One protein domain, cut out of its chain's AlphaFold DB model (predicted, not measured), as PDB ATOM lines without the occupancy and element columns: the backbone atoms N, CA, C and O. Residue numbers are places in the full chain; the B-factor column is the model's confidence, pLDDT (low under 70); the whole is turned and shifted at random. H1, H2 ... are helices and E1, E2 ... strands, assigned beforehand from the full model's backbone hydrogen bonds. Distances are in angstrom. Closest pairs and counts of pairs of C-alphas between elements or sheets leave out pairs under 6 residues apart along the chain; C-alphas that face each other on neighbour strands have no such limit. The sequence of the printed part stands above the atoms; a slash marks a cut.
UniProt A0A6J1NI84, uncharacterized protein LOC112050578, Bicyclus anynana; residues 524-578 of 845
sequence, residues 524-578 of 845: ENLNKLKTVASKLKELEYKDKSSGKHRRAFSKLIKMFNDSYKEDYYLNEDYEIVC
ATOM      1  N   GLU A 524     341.351 337.035 271.890       85.62
ATOM      2  CA  GLU A 524     342.579 337.001 271.094       85.62
ATOM      3  C   GLU A 524     342.725 335.675 270.319       85.62
ATOM      4  O   GLU A 524     343.103 335.671 269.145       85.62
ATOM      5  N   ASN A 525     342.394 334.534 270.938       88.19
ATOM      6  CA  ASN A 525     342.489 333.226 270.286       88.19
ATOM      7  C   ASN A 525     341.328 332.943 269.323       88.19
ATOM      8  O   ASN A 525     341.569 332.323 268.289       88.19
ATOM      9  N   LEU A 526     340.115 333.433 269.598       89.31
ATOM     10  CA  LEU A 526     338.975 333.359 268.681       89.31
ATOM     11  C   LEU A 526     339.259 334.164 267.406       89.31
ATOM     12  O   LEU A 526     339.061 333.667 266.298       89.31
ATOM     13  N   ASN A 527     339.809 335.374 267.547       87.94
ATOM     14  CA  ASN A 527     340.186 336.200 266.404       87.94
ATOM     15  C   ASN A 527     341.377 335.610 265.628       87.94
ATOM     16  O   ASN A 527     341.333 335.579 264.398       87.94
ATOM     17  N   LYS A 528     342.377 335.008 266.294       90.81
ATOM     18  CA  LYS A 528     343.388 334.181 265.599       90.81
ATOM     19  C   LYS A 528     342.735 333.047 264.802       90.81
ATOM     20  O   LYS A 528     343.085 332.865 263.637       90.81
ATOM     21  N   LEU A 529     341.764 332.333 265.381       90.50
ATOM     22  CA  LEU A 529     341.014 331.269 264.702       90.50
ATOM     23  C   LEU A 529     340.323 331.793 263.434       90.50
ATOM     24  O   LEU A 529     340.521 331.213 262.365       90.50
ATOM     25  N   LYS A 530     339.630 332.939 263.519       90.56
ATOM     26  CA  LYS A 530     339.022 333.629 262.364       90.56
ATOM     27  C   LYS A 530     340.061 333.972 261.287       90.56
ATOM     28  O   LYS A 530     339.862 333.610 260.133       90.56
ATOM     29  N   THR A 531     341.218 334.551 261.639       91.25
ATOM     30  CA  THR A 531     342.266 334.861 260.635       91.25
ATOM     31  C   THR A 531     342.840 333.625 259.934       91.25
ATOM     32  O   THR A 531     343.282 333.718 258.788       91.25
ATOM     33  N   VAL A 532     342.852 332.460 260.593       91.06
ATOM     34  CA  VAL A 532     343.274 331.196 259.969       91.06
ATOM     35  C   VAL A 532     342.165 330.629 259.075       91.06
ATOM     36  O   VAL A 532     342.486 330.069 258.029       91.06
ATOM     37  N   ALA A 533     340.889 330.847 259.410       91.81
ATOM     38  CA  ALA A 533     339.757 330.521 258.539       91.81
ATOM     39  C   ALA A 533     339.806 331.322 257.227       91.81
ATOM     40  O   ALA A 533     339.788 330.729 256.151       91.81
ATOM     41  N   SER A 534     339.998 332.646 257.299       87.56
ATOM     42  CA  SER A 534     340.134 333.509 256.113       87.56
ATOM     43  C   SER A 534     341.320 333.096 255.232       87.56
ATOM     44  O   SER A 534     341.188 333.000 254.014       87.56
ATOM     45  N   LYS A 535     342.466 332.759 255.842       89.06
ATOM     46  CA  LYS A 535     343.639 332.239 255.114       89.06
ATOM     47  C   LYS A 535     343.403 330.857 254.504       89.06
ATOM     48  O   LYS A 535     344.032 330.529 253.502       89.06
ATOM     49  N   LEU A 536     342.509 330.047 255.077       88.31
ATOM     50  CA  LEU A 536     342.065 328.803 254.455       88.31
ATOM     51  C   LEU A 536     341.141 329.103 253.263       88.31
ATOM     52  O   LEU A 536     341.437 328.598 252.186       88.31
ATOM     53  N   LYS A 537     340.146 329.998 253.400       90.25
ATOM     54  CA  LYS A 537     339.273 330.480 252.301       90.25
ATOM     55  C   LYS A 537     340.100 330.988 251.108       90.25
ATOM     56  O   LYS A 537     339.871 330.578 249.975       90.25
ATOM     57  N   GLU A 538     341.138 331.788 251.365       89.69
ATOM     58  CA  GLU A 538     342.092 332.237 250.340       89.69
ATOM     59  C   GLU A 538     342.870 331.100 249.658       89.69
ATOM     60  O   GLU A 538     343.156 331.189 248.465       89.69
ATOM     61  N   LEU A 539     343.276 330.063 250.398       87.44
ATOM     62  CA  LEU A 539     344.032 328.932 249.847       87.44
ATOM     63  C   LEU A 539     343.142 327.951 249.076       87.44
ATOM     64  O   LEU A 539     343.640 327.321 248.143       87.44
ATOM     65  N   GLU A 540     341.865 327.834 249.443       85.75
ATOM     66  CA  GLU A 540     340.838 327.118 248.676       85.75
ATOM     67  C   GLU A 540     340.583 327.863 247.351       85.75
ATOM     68  O   GLU A 540     340.783 327.282 246.292       85.75
ATOM     69  N   TYR A 541     340.305 329.176 247.384       88.38
ATOM     70  CA  TYR A 541     340.091 330.004 246.178       88.38
ATOM     71  C   TYR A 541     341.301 330.047 245.218       88.38
ATOM     72  O   TYR A 541     341.170 330.362 244.039       88.38
ATOM     73  N   LYS A 542     342.506 329.744 245.717       89.25
ATOM     74  CA  LYS A 542     343.755 329.688 244.933       89.25
ATOM     75  C   LYS A 542     344.158 328.252 244.543       89.25
ATOM     76  O   LYS A 542     345.307 328.068 244.133       89.25
ATOM     77  N   ASP A 543     343.272 327.266 244.733       80.38
ATOM     78  CA  ASP A 543     343.456 325.817 244.498       80.38
ATOM     79  C   ASP A 543     344.755 325.230 245.091       80.38
ATOM     80  O   ASP A 543     345.388 324.306 244.574       80.38
ATOM     81  N   LYS A 544     345.190 325.790 246.226       85.44
ATOM     82  CA  LYS A 544     346.443 325.442 246.922       85.44
ATOM     83  C   LYS A 544     346.201 324.877 248.320       85.44
ATOM     84  O   LYS A 544     347.149 324.674 249.089       85.44
ATOM     85  N   SER A 545     344.949 324.593 248.676       84.62
ATOM     86  CA  SER A 545     344.627 323.957 249.944       84.62
ATOM     87  C   SER A 545     344.921 322.452 249.903       84.62
ATOM     88  O   SER A 545     344.446 321.683 249.072       84.62
ATOM     89  N   SER A 546     345.749 321.992 250.841       86.69
ATOM     90  CA  SER A 546     345.969 320.563 251.039       86.69
ATOM     91  C   SER A 546     344.917 320.007 251.994       86.69
ATOM     92  O   SER A 546     344.594 320.637 253.003       86.69
ATOM     93  N   GLY A 547     344.499 318.753 251.802       79.94
ATOM     94  CA  GLY A 547     343.721 318.018 252.809       79.94
ATOM     95  C   GLY A 547     344.410 317.931 254.185       79.94
ATOM     96  O   GLY A 547     343.742 317.688 255.191       79.94
ATOM     97  N   LYS A 548     345.728 318.183 254.264       82.19
ATOM     98  CA  LYS A 548     346.449 318.401 255.531       82.19
ATOM     99  C   LYS A 548     346.047 319.711 256.222       82.19
ATOM    100  O   LYS A 548     345.893 319.704 257.439       82.19
ATOM    101  N   HIS A 549     345.857 320.800 255.474       86.31
ATOM    102  CA  HIS A 549     345.483 322.118 256.005       86.31
ATOM    103  C   HIS A 549     344.065 322.078 256.585       86.31
ATOM    104  O   HIS A 549     343.894 322.388 257.761       86.31
ATOM    105  N   ARG A 550     343.084 321.565 255.819       86.50
ATOM    106  CA  ARG A 550     341.703 321.369 256.301       86.50
ATOM    107  C   ARG A 550     341.670 320.551 257.604       86.50
ATOM    108  O   ARG A 550     341.154 321.021 258.612       86.50
ATOM    109  N   ARG A 551     342.330 319.382 257.643       84.44
ATOM    110  CA  ARG A 551     342.395 318.522 258.849       84.44
ATOM    111  C   ARG A 551     343.110 319.167 260.041       84.44
ATOM    112  O   ARG A 551     342.713 318.926 261.180       84.44
ATOM    113  N   ALA A 552     344.161 319.954 259.807       85.81
ATOM    114  CA  ALA A 552     344.836 320.698 260.870       85.81
ATOM    115  C   ALA A 552     343.914 321.775 261.460       85.81
ATOM    116  O   ALA A 552     343.835 321.906 262.680       85.81
ATOM    117  N   PHE A 553     343.163 322.482 260.613       91.06
ATOM    118  CA  PHE A 553     342.241 323.524 261.047       91.06
ATOM    119  C   PHE A 553     341.026 322.972 261.808       91.06
ATOM    120  O   PHE A 553     340.742 323.441 262.908       91.06
ATOM    121  N   SER A 554     340.395 321.888 261.335       89.81
ATOM    122  CA  SER A 554     339.331 321.201 262.091       89.81
ATOM    123  C   SER A 554     339.804 320.725 263.473       89.81
ATOM    124  O   SER A 554     339.034 320.724 264.433       89.81
ATOM    125  N   LYS A 555     341.086 320.346 263.604       88.88
ATOM    126  CA  LYS A 555     341.684 319.995 264.899       88.88
ATOM    127  C   LYS A 555     341.890 321.221 265.799       88.88
ATOM    128  O   LYS A 555     341.710 321.091 267.005       88.88
ATOM    129  N   LEU A 556     342.233 322.387 265.243       90.69
ATOM    130  CA  LEU A 556     342.340 323.641 266.001       90.69
ATOM    131  C   LEU A 556     340.980 324.106 266.533       90.69
ATOM    132  O   LEU A 556     340.898 324.417 267.717       90.69
ATOM    133  N   ILE A 557     339.920 324.064 265.712       90.06
ATOM    134  CA  ILE A 557     338.539 324.334 266.159       90.06
ATOM    135  C   ILE A 557     338.191 323.411 267.332       90.06
ATOM    136  O   ILE A 557     337.858 323.882 268.415       90.06
ATOM    137  N   LYS A 558     338.376 322.093 267.172       88.75
ATOM    138  CA  LYS A 558     338.081 321.144 268.252       88.75
ATOM    139  C   LYS A 558     338.891 321.409 269.529       88.75
ATOM    140  O   LYS A 558     338.334 321.339 270.615       88.75
ATOM    141  N   MET A 559     340.178 321.746 269.416       89.81
ATOM    142  CA  MET A 559     341.009 322.083 270.579       89.81
ATOM    143  C   MET A 559     340.578 323.385 271.271       89.81
ATOM    144  O   MET A 559     340.714 323.485 272.488       89.81
ATOM    145  N   PHE A 560     340.053 324.365 270.530       89.62
ATOM    146  CA  PHE A 560     339.479 325.586 271.098       89.62
ATOM    147  C   PHE A 560     338.183 325.276 271.862       89.62
ATOM    148  O   PHE A 560     338.072 325.625 273.040       89.62
ATOM    149  N   ASN A 561     337.270 324.522 271.240       90.06
ATOM    150  CA  ASN A 561     336.025 324.059 271.854       90.06
ATOM    151  C   ASN A 561     336.291 323.240 273.132       90.06
ATOM    152  O   ASN A 561     335.780 323.576 274.198       90.06
ATOM    153  N   ASP A 562     337.171 322.229 273.067       85.19
ATOM    154  CA  ASP A 562     337.569 321.396 274.217       85.19
ATOM    155  C   ASP A 562     338.203 322.233 275.359       85.19
ATOM    156  O   ASP A 562     338.063 321.888 276.538       85.19
ATOM    157  N   SER A 563     338.905 323.326 275.028       86.00
ATOM    158  CA  SER A 563     339.606 324.197 275.985       86.00
ATOM    159  C   SER A 563     338.673 325.170 276.711       86.00
ATOM    160  O   SER A 563     338.769 325.322 277.931       86.00
ATOM    161  N   TYR A 564     337.782 325.842 275.978       82.56
ATOM    162  CA  TYR A 564     336.922 326.899 276.526       82.56
ATOM    163  C   TYR A 564     335.501 326.429 276.873       82.56
ATOM    164  O   TYR A 564     334.879 327.026 277.750       82.56
ATOM    165  N   LYS A 565     335.066 325.292 276.307       82.25
ATOM    166  CA  LYS A 565     333.712 324.708 276.378       82.25
ATOM    167  C   LYS A 565     332.638 325.477 275.607       82.25
ATOM    168  O   LYS A 565     331.516 325.605 276.085       82.25
ATOM    169  N   GLU A 566     333.001 325.929 274.416       84.19
ATOM    170  CA  GLU A 566     332.091 326.531 273.438       84.19
ATOM    171  C   GLU A 566     331.986 325.625 272.207       84.19
ATOM    172  O   GLU A 566     332.944 324.919 271.898       84.19
ATOM    173  N   ASP A 567     330.868 325.665 271.479       83.94
ATOM    174  CA  ASP A 567     330.636 324.833 270.289       83.94
ATOM    175  C   ASP A 567     330.656 325.660 268.994       83.94
ATOM    176  O   ASP A 567     329.646 325.849 268.308       83.94
ATOM    177  N   TYR A 568     331.851 326.147 268.648       86.75
ATOM    178  CA  TYR A 568     332.120 326.758 267.347       86.75
ATOM    179  C   TYR A 568     332.330 325.702 266.257       86.75
ATOM    180  O   TYR A 568     332.945 324.657 266.485       86.75
ATOM    181  N   TYR A 569     331.874 325.996 265.045       86.19
ATOM    182  CA  TYR A 569     332.106 325.193 263.847       86.19
ATOM    183  C   TYR A 569     332.378 326.100 262.638       86.19
ATOM    184  O   TYR A 569     332.403 327.322 262.764       86.19
ATOM    185  N   LEU A 570     332.665 325.489 261.490       88.38
ATOM    186  CA  LEU A 570     333.004 326.177 260.248       88.38
ATOM    187  C   LEU A 570     331.858 325.994 259.244       88.38
ATOM    188  O   LEU A 570     331.525 324.850 258.931       88.38
ATOM    189  N   ASN A 571     331.285 327.095 258.756       83.25
ATOM    190  CA  ASN A 571     330.316 327.091 257.655       83.25
ATOM    191  C   ASN A 571     331.007 326.857 256.299       83.25
ATOM    192  O   ASN A 571     332.230 326.962 256.186       83.25
ATOM    193  N   GLU A 572     330.220 326.582 255.257       77.25
ATOM    194  CA  GLU A 572     330.718 326.372 253.886       77.25
ATOM    195  C   GLU A 572     331.435 327.617 253.329       77.25
ATOM    196  O   GLU A 572     332.465 327.504 252.667       77.25
ATOM    197  N   ASP A 573     331.003 328.810 253.751       78.75
ATOM    198  CA  ASP A 573     331.685 330.091 253.541       78.75
ATOM    199  C   ASP A 573     333.011 330.269 254.301       78.75
ATOM    200  O   ASP A 573     333.595 331.352 254.281       78.75
ATOM    201  N   TYR A 574     333.527 329.244 254.978       81.88
ATOM    202  CA  TYR A 574     334.735 329.320 255.805       81.88
ATOM    203  C   TYR A 574     334.654 330.344 256.955       81.88
ATOM    204  O   TYR A 574     335.678 330.823 257.448       81.88
ATOM    205  N   GLU A 575     333.445 330.632 257.436       81.62
ATOM    206  CA  GLU A 575     333.204 331.493 258.598       81.62
ATOM    207  C   GLU A 575     332.956 330.675 259.871       81.62
ATOM    208  O   GLU A 575     332.435 329.558 259.821       81.62
ATOM    209  N   ILE A 576     333.377 331.212 261.021       85.00
ATOM    210  CA  ILE A 576     333.325 330.509 262.310       85.00
ATOM    211  C   ILE A 576     332.073 330.936 263.077       85.00
ATOM    212  O   ILE A 576     332.036 332.032 263.639       85.00
ATOM    213  N   VAL A 577     331.086 330.045 263.140       81.44
ATOM    214  CA  VAL A 577     329.772 330.276 263.762       81.44
ATOM    215  C   VAL A 577     329.652 329.466 265.057       81.44
ATOM    216  O   VAL A 577     330.227 328.383 265.174       81.44
ATOM    217  N   CYS A 578     328.941 329.997 266.058       78.62
ATOM    218  CA  CYS A 578     328.719 329.336 267.346       78.62
ATOM    219  C   CYS A 578     327.326 328.702 267.392       78.62
ATOM    220  O   CYS A 578     326.335 329.407 267.223       78.62
TER     221      CYS A 578
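What this domain is: This is residues 524 to 578 of the 845 residues of the protein "uncharacterized protein LOC112050578" of Bicyclus anynana (UniProt A0A6J1NI84). Two long helices, H1 and H2, lie side by side as a helical hairpin, and a small hairpin of two short strands covers one side of the pair, E1 near H2 and E2 near H1. The 55 printed residues include, in order, H1, H2, E1 and E2; the sheet E1 - E2 is antiparallel and the class is mostly helix. The whole is compact, with a radius of gyration of the C-alphas of 10.9 A, and spans 33 by 19 by 17 A.

How they stand to each other: H1, residues 524 to 541, touches H2, residues 547 to 564, with residues 529 to 536 alone; the closest C-alphas, of Leu 529 and Ile 557, are 7.5 A apart. They run opposite ways at a shallow tilt of 18 degrees. In both, every O i to N i+4 pair is within hydrogen-bond range. E1, residues 568 to 570, and E2, residues 576 to 578, form an antiparallel hairpin, with N 569 and O 577 2.9 A apart, within hydrogen-bond range. The closest C-alphas of H2 and E1, of Asn 561 and Tyr 568, are 6.5 A apart; those of H1 and E2, of Lys 530 and Ile 576, also 6.5 A.

Where its parts are: H1, 26.0 A long, begins at C-alpha 524 (342.579, 337.001, 271.094). H2 is 26.2 A long. E2 ends at C-alpha 578 (328.719, 329.336, 267.346).

The domain as a whole: The printed part has no cut, its three links are tight, and no printed residue is under 70 in pLDDT.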